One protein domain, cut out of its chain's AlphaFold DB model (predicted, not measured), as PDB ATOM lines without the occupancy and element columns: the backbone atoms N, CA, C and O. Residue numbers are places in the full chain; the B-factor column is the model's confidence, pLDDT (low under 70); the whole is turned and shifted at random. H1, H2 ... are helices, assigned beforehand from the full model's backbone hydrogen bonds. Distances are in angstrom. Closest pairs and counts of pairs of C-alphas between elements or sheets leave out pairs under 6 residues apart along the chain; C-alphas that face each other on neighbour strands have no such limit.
ATOM      1  N   THR A  55     444.065 197.715 283.637       89.12
ATOM      2  CA  THR A  55     444.311 199.148 283.841       89.12
ATOM      3  C   THR A  55     444.175 199.982 282.566       89.12
ATOM      4  O   THR A  55     443.850 201.166 282.651       89.12
ATOM      5  N   THR A  56     444.389 199.390 281.390       86.94
ATOM      6  CA  THR A  56     444.215 200.062 280.097       86.94
ATOM      7  C   THR A  56     442.748 200.402 279.853       86.94
ATOM      8  O   THR A  56     442.443 201.532 279.474       86.94
ATOM      9  N   TYR A  57     441.839 199.471 280.148       85.25
ATOM     10  CA  TYR A  57     440.401 199.686 279.983       85.25
ATOM     11  C   TYR A  57     439.868 200.722 280.975       85.25
ATOM     12  O   TYR A  57     439.099 201.597 280.590       85.25
ATOM     13  N   LEU A  58     440.351 200.707 282.224       85.62
ATOM     14  CA  LEU A  58     439.988 201.723 283.222       85.62
ATOM     15  C   LEU A  58     440.351 203.143 282.771       85.62
ATOM     16  O   LEU A  58     439.546 204.061 282.911       85.62
ATOM     17  N   LYS A  59     441.548 203.330 282.202       86.19
ATOM     18  CA  LYS A  59     441.975 204.635 281.677       86.19
ATOM     19  C   LYS A  59     441.157 205.086 280.470       86.19
ATOM     20  O   LYS A  59     441.029 206.288 280.265       86.19
ATOM     21  N   ALA A  60     440.664 204.154 279.656       82.31
ATOM     22  CA  ALA A  60     439.778 204.471 278.541       82.31
ATOM     23  C   ALA A  60     438.406 204.922 279.058       82.31
ATOM     24  O   ALA A  60     437.953 206.000 278.693       82.31
ATOM     25  N   LEU A  61     437.822 204.171 279.997       79.88
ATOM     26  CA  LEU A  61     436.535 204.496 280.621       79.88
ATOM     27  C   LEU A  61     436.536 205.864 281.311       79.88
ATOM     28  O   LEU A  61     435.580 206.615 281.179       79.88
ATOM     29  N   GLN A  62     437.623 206.224 281.998       83.75
ATOM     30  CA  GLN A  62     437.753 207.533 282.654       83.75
ATOM     31  C   GLN A  62     437.779 208.726 281.688       83.75
ATOM     32  O   GLN A  62     437.561 209.851 282.123       83.75
ATOM     33  N   LYS A  63     438.101 208.509 280.409       83.06
ATOM     34  CA  LYS A  63     438.139 209.568 279.388       83.06
ATOM     35  C   LYS A  63     436.815 209.723 278.647       83.06
ATOM     36  O   LYS A  63     436.672 210.673 277.884       83.06
ATOM     37  N   CYS A  64     435.896 208.779 278.815       75.25
ATOM     38  CA  CYS A  64     434.595 208.822 278.177       75.25
ATOM     39  C   CYS A  64     433.664 209.708 279.007       75.25
ATOM     40  O   CYS A  64     433.467 209.455 280.196       75.25
ATOM     41  N   ASP A  65     433.070 210.719 278.374       74.50
ATOM     42  CA  ASP A  65     431.958 211.456 278.972       74.50
ATOM     43  C   ASP A  65     430.754 210.515 279.059       74.50
ATOM     44  O   ASP A  65     430.086 210.216 278.071       74.50
ATOM     45  N   MET A  66     430.511 209.988 280.259       66.00
ATOM     46  CA  MET A  66     429.387 209.097 280.509       66.00
ATOM     47  C   MET A  66     428.134 209.924 280.782       66.00
ATOM     48  O   MET A  66     427.961 210.473 281.872       66.00
ATOM     49  N   VAL A  67     427.229 209.978 279.810       68.75
ATOM     50  CA  VAL A  67     425.865 210.448 280.055       68.75
ATOM     51  C   VAL A  67     425.101 209.312 280.742       68.75
ATOM     52  O   VAL A  67     425.084 208.197 280.221       68.75
ATOM     53  N   PRO A  68     424.475 209.533 281.910       64.19
ATOM     54  CA  PRO A  68     423.664 208.508 282.549       64.19
ATOM     55  C   PRO A  68     422.429 208.228 281.689       64.19
ATOM     56  O   PRO A  68     421.460 208.987 281.680       64.19
ATOM     57  N   THR A  69     422.466 207.124 280.954       67.12
ATOM     58  CA  THR A  69     421.373 206.664 280.103       67.12
ATOM     59  C   THR A  69     420.679 205.458 280.726       67.12
ATOM     60  O   THR A  69     421.273 204.635 281.423       67.12
ATOM     61  N   LYS A  70     419.378 205.324 280.454       69.56
ATOM     62  CA  LYS A  70     418.584 204.150 280.857       69.56
ATOM     63  C   LYS A  70     418.959 202.887 280.067       69.56
ATOM     64  O   LYS A  70     418.588 201.783 280.459       69.56
ATOM     65  N   TYR A  71     419.660 203.055 278.949       71.62
ATOM     66  CA  TYR A  71     419.986 202.004 277.995       71.62
ATOM     67  C   TYR A  71     421.473 202.008 277.670       71.62
ATOM     68  O   TYR A  71     422.129 203.046 277.732       71.62
ATOM     69  N   VAL A  72     421.976 200.831 277.302       75.94
ATOM     70  CA  VAL A  72     423.367 200.620 276.906       75.94
ATOM     71  C   VAL A  72     423.690 201.453 275.666       75.94
ATOM     72  O   VAL A  72     423.002 201.347 274.650       75.94
ATOM     73  N   ASP A  73     424.746 202.257 275.754       81.06
ATOM     74  CA  ASP A  73     425.255 203.052 274.643       81.06
ATOM     75  C   ASP A  73     426.141 202.188 273.732       81.06
ATOM     76  O   ASP A  73     427.245 201.779 274.103       81.06
ATOM     77  N   LYS A  74     425.644 201.890 272.527       82.50
ATOM     78  CA  LYS A  74     426.372 201.069 271.552       82.50
ATOM     79  C   LYS A  74     427.573 201.789 270.949       82.50
ATOM     80  O   LYS A  74     428.546 201.119 270.611       82.50
ATOM     81  N   GLU A  75     427.519 203.113 270.809       82.19
ATOM     82  CA  GLU A  75     428.631 203.882 270.247       82.19
ATOM     83  C   GLU A  75     429.816 203.854 271.206       82.19
ATOM     84  O   GLU A  75     430.937 203.558 270.790       82.19
ATOM     85  N   LEU A  76     429.557 204.037 272.504       82.25
ATOM     86  CA  LEU A  76     430.575 203.923 273.546       82.25
ATOM     87  C   LEU A  76     431.194 202.517 273.600       82.25
ATOM     88  O   LEU A  76     432.417 202.371 273.639       82.25
ATOM     89  N   LEU A  77     430.373 201.463 273.570       86.38
ATOM     90  CA  LEU A  77     430.877 200.084 273.551       86.38
ATOM     91  C   LEU A  77     431.694 199.773 272.288       86.38
ATOM     92  O   LEU A  77     432.677 199.032 272.362       86.38
ATOM     93  N   GLY A  78     431.316 200.364 271.152       86.12
ATOM     94  CA  GLY A  78     432.074 200.303 269.905       86.12
ATOM     95  C   GLY A  78     433.426 201.010 270.009       86.12
ATOM     96  O   GLY A  78     434.444 200.435 269.631       86.12
ATOM     97  N   GLN A  79     433.472 202.212 270.594       85.62
ATOM     98  CA  GLN A  79     434.720 202.950 270.846       85.62
ATOM     99  C   GLN A  79     435.679 202.193 271.776       85.62
ATOM    100  O   GLN A  79     436.897 202.293 271.630       85.62
ATOM    101  N   LEU A  80     435.134 201.417 272.715       83.62
ATOM    102  CA  LEU A  80     435.901 200.564 273.623       83.62
ATOM    103  C   LEU A  80     436.305 199.217 272.999       83.62
ATOM    104  O   LEU A  80     437.130 198.514 273.579       83.62
ATOM    105  N   GLY A  81     435.751 198.857 271.836       89.81
ATOM    106  CA  GLY A  81     436.042 197.604 271.135       89.81
ATOM    107  C   GLY A  81     435.502 196.350 271.829       89.81
ATOM    108  O   GLY A  81     436.017 195.266 271.583       89.81
ATOM    109  N   ILE A  82     434.496 196.494 272.699       90.75
ATOM    110  CA  ILE A  82     433.921 195.397 273.507       90.75
ATOM    111  C   ILE A  82     432.457 195.097 273.159       90.75
ATOM    112  O   ILE A  82     431.804 194.327 273.860       90.75
ATOM    113  N   LEU A  83     431.913 195.729 272.115       89.69
ATOM    114  CA  LEU A  83     430.506 195.591 271.734       89.69
ATOM    115  C   LEU A  83     430.110 194.125 271.504       89.69
ATOM    116  O   LEU A  83     429.117 193.679 272.074       89.69
ATOM    117  N   ASP A  84     430.913 193.385 270.739       89.62
ATOM    118  CA  ASP A  84     430.633 191.989 270.379       89.62
ATOM    119  C   ASP A  84     430.622 191.074 271.615       89.62
ATOM    120  O   ASP A  84     429.749 190.216 271.762       89.62
ATOM    121  N   ASP A  85     431.557 191.291 272.545       90.31
ATOM    122  CA  ASP A  85     431.639 190.534 273.797       90.31
ATOM    123  C   ASP A  85     430.420 190.807 274.686       90.31
ATOM    124  O   ASP A  85     429.826 189.888 275.253       90.31
ATOM    125  N   VAL A  86     430.014 192.076 274.793       87.56
ATOM    126  CA  VAL A  86     428.833 192.475 275.566       87.56
ATOM    127  C   VAL A  86     427.560 191.911 274.938       87.56
ATOM    128  O   VAL A  86     426.712 191.394 275.664       87.56
ATOM    129  N   GLU A  87     427.429 191.943 273.613       88.94
ATOM    130  CA  GLU A  87     426.285 191.367 272.902       88.94
ATOM    131  C   GLU A  87     426.203 189.848 273.106       88.94
ATOM    132  O   GLU A  87     425.138 189.328 273.444       88.94
ATOM    133  N   ALA A  88     427.330 189.136 273.023       89.44
ATOM    134  CA  ALA A  88     427.385 187.705 273.307       89.44
ATOM    135  C   ALA A  88     426.980 187.380 274.755       89.44
ATOM    136  O   ALA A  88     426.205 186.449 274.997       89.44
ATOM    137  N   ILE A  89     427.463 188.156 275.729       89.19
ATOM    138  CA  ILE A  89     427.110 187.986 277.144       89.19
ATOM    139  C   ILE A  89     425.618 188.263 277.368       89.19
ATOM    140  O   ILE A  89     424.940 187.480 278.033       89.19
ATOM    141  N   MET A  90     425.081 189.344 276.797       88.12
ATOM    142  CA  MET A  90     423.668 189.702 276.938       88.12
ATOM    143  C   MET A  90     422.748 188.675 276.277       88.12
ATOM    144  O   MET A  90     421.740 188.305 276.878       88.12
ATOM    145  N   ASN A  91     423.126 188.142 275.114       87.38
ATOM    146  CA  ASN A  91     422.399 187.061 274.451       87.38
ATOM    147  C   ASN A  91     422.398 185.780 275.292       87.38
ATOM    148  O   ASN A  91     421.348 185.170 275.480       87.38
ATOM    149  N   ASN A  92     423.541 185.413 275.879       90.88
ATOM    150  CA  ASN A  92     423.630 184.254 276.771       90.88
ATOM    151  C   ASN A  92     422.781 184.408 278.044       90.88
ATOM    152  O   ASN A  92     422.327 183.412 278.601       90.88
ATOM    153  N   MET A  93     422.555 185.641 278.503       86.38
ATOM    154  CA  MET A  93     421.697 185.939 279.655       86.38
ATOM    155  C   MET A  93     420.215 186.135 279.292       86.38
ATOM    156  O   MET A  93     419.397 186.312 280.192       86.38
ATOM    157  N   GLY A  94     419.850 186.109 278.004       83.88
ATOM    158  CA  GLY A  94     418.480 186.382 277.550       83.88
ATOM    159  C   GLY A  94     418.063 187.854 277.670       83.88
ATOM    160  O   GLY A  94     416.884 188.152 277.844       83.88
ATOM    161  N   PHE A  95     419.025 188.779 277.614       82.12
ATOM    162  CA  PHE A  95     418.816 190.232 277.669       82.12
ATOM    163  C   PHE A  95     419.045 190.928 276.319       82.12
ATOM    164  O   PHE A  95     419.268 192.141 276.267       82.12
ATOM    165  N   ASP A  96     418.969 190.177 275.227       78.19
ATOM    166  CA  ASP A  96     419.066 190.644 273.840       78.19
ATOM    167  C   ASP A  96     418.196 191.893 273.575       78.19
ATOM    168  O   ASP A  96     418.647 192.892 273.009       78.19
ATOM    169  N   TYR A  97     416.972 191.917 274.102       76.69
ATOM    170  CA  TYR A  97     416.025 193.019 273.917       76.69
ATOM    171  C   TYR A  97     416.489 194.380 274.473       76.69
ATOM    172  O   TYR A  97     415.953 195.416 274.068       76.69
ATOM    173  N   ILE A  98     417.441 194.416 275.412       74.75
ATOM    174  CA  ILE A  98     417.919 195.662 276.036       74.75
ATOM    175  C   ILE A  98     418.824 196.435 275.070       74.75
ATOM    176  O   ILE A  98     418.713 197.658 274.977       74.75
ATOM    177  N   LEU A  99     419.654 195.730 274.295       70.94
ATOM    178  CA  LEU A  99     420.507 196.338 273.269       70.94
ATOM    179  C   LEU A  99     419.680 196.880 272.101       70.94
ATOM    180  O   LEU A  99     420.000 197.924 271.540       70.94
ATOM    181  N   HIS A 100     418.596 196.203 271.727       68.50
ATOM    182  CA  HIS A 100     417.770 196.617 270.590       68.50
ATOM    183  C   HIS A 100     416.876 197.833 270.880       68.50
ATOM    184  O   HIS A 100     416.545 198.573 269.958       68.50
ATOM    185  N   LYS A 101     416.518 198.084 272.146       65.19
ATOM    186  CA  LYS A 101     415.636 199.202 272.529       65.19
ATOM    187  C   LYS A 101     416.352 200.542 272.742       65.19
ATOM    188  O   LYS A 101     415.681 201.567 272.791       65.19
ATOM    189  N   GLY A 102     417.682 200.556 272.861       56.34
ATOM    190  CA  GLY A 102     418.444 201.760 273.222       56.34
ATOM    191  C   GLY A 102     418.530 202.854 272.149       56.34
ATOM    192  O   GLY A 102     418.803 204.000 272.486       56.34
TER     193      GLY A 102
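AT A GLANCE: This is residues 55 to 102 of the 128 residues of an uncharacterized protein of Arabis nemorensis (UniProt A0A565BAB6). Three short helices, H2, H3 and H4, have their centres at the corners of a loose triangle with few contacts, and a fourth helix, H1, is set off to one side of it. A long loop, residues 62 to 73, leads from H1 past H2 and then turns back to the start of H2 at Lys 74, its C-alphas 5 to 15 A from the mean of all C-alphas. The printed part has 48 residues with four named helices in the order H1, H2, H3, H4 and no named strand; the class is all helix. It is only just compact, close to loose, with a radius of gyration of the C-alphas of 11.4 A, and spans 30 by 20 by 13 A.

IN THESE COORDINATES: H1, residues 55 to 61, begins with C-alpha 55 at (444.311, 199.148, 283.841) and is 10.0 A long from first to last C-alpha. H2 is residues 74 to 79, 8.6 A. H3, residues 83 to 92, is the longest helix, 14.2 A, and its C-alpha 83 is at (430.506, 195.591, 271.734). H4, residues 96 to 102, 11.2 A, ends with C-alpha 102 at (418.444, 201.760, 273.222).

HOW THE PARTS SIT: H1 is apart from H2, H3 and H4. H2 and H3 are close but not clearly touching, at a steep tilt of 45 degrees, opposite ways; their closest C-alphas, of Leu 77 and Leu 83, are 4.9 A apart. H3 and H4 only just touch, with 3 pairs of C-alphas within 8 A, the closest those of Met 90 and Asp 96 at 5.6 A; their steep tilt is 49 degrees, opposite ways. H2 and H4 are close but not clearly touching, about perpendicular at 90 degrees, with the C-alphas of Lys 74 and Leu 99 closest at 7.7 A. In H1, H2 and H3 every O i to N i+4 pair is within hydrogen-bond range; in H4 1 of 3 is, beside 1 of 4 O i to N i+3 pairs.

THE WHOLE: The two C-alphas farthest apart, of Thr 55 and Lys 101, are 30.8 A apart. The printed part has no cut. The link from H1 to H2 is long; those from H2 to H3 and from H3 to H4 are tight. Mean pLDDT of the printed part is 80.8, and residues 66 to 70 and 100 to 102 are under 70.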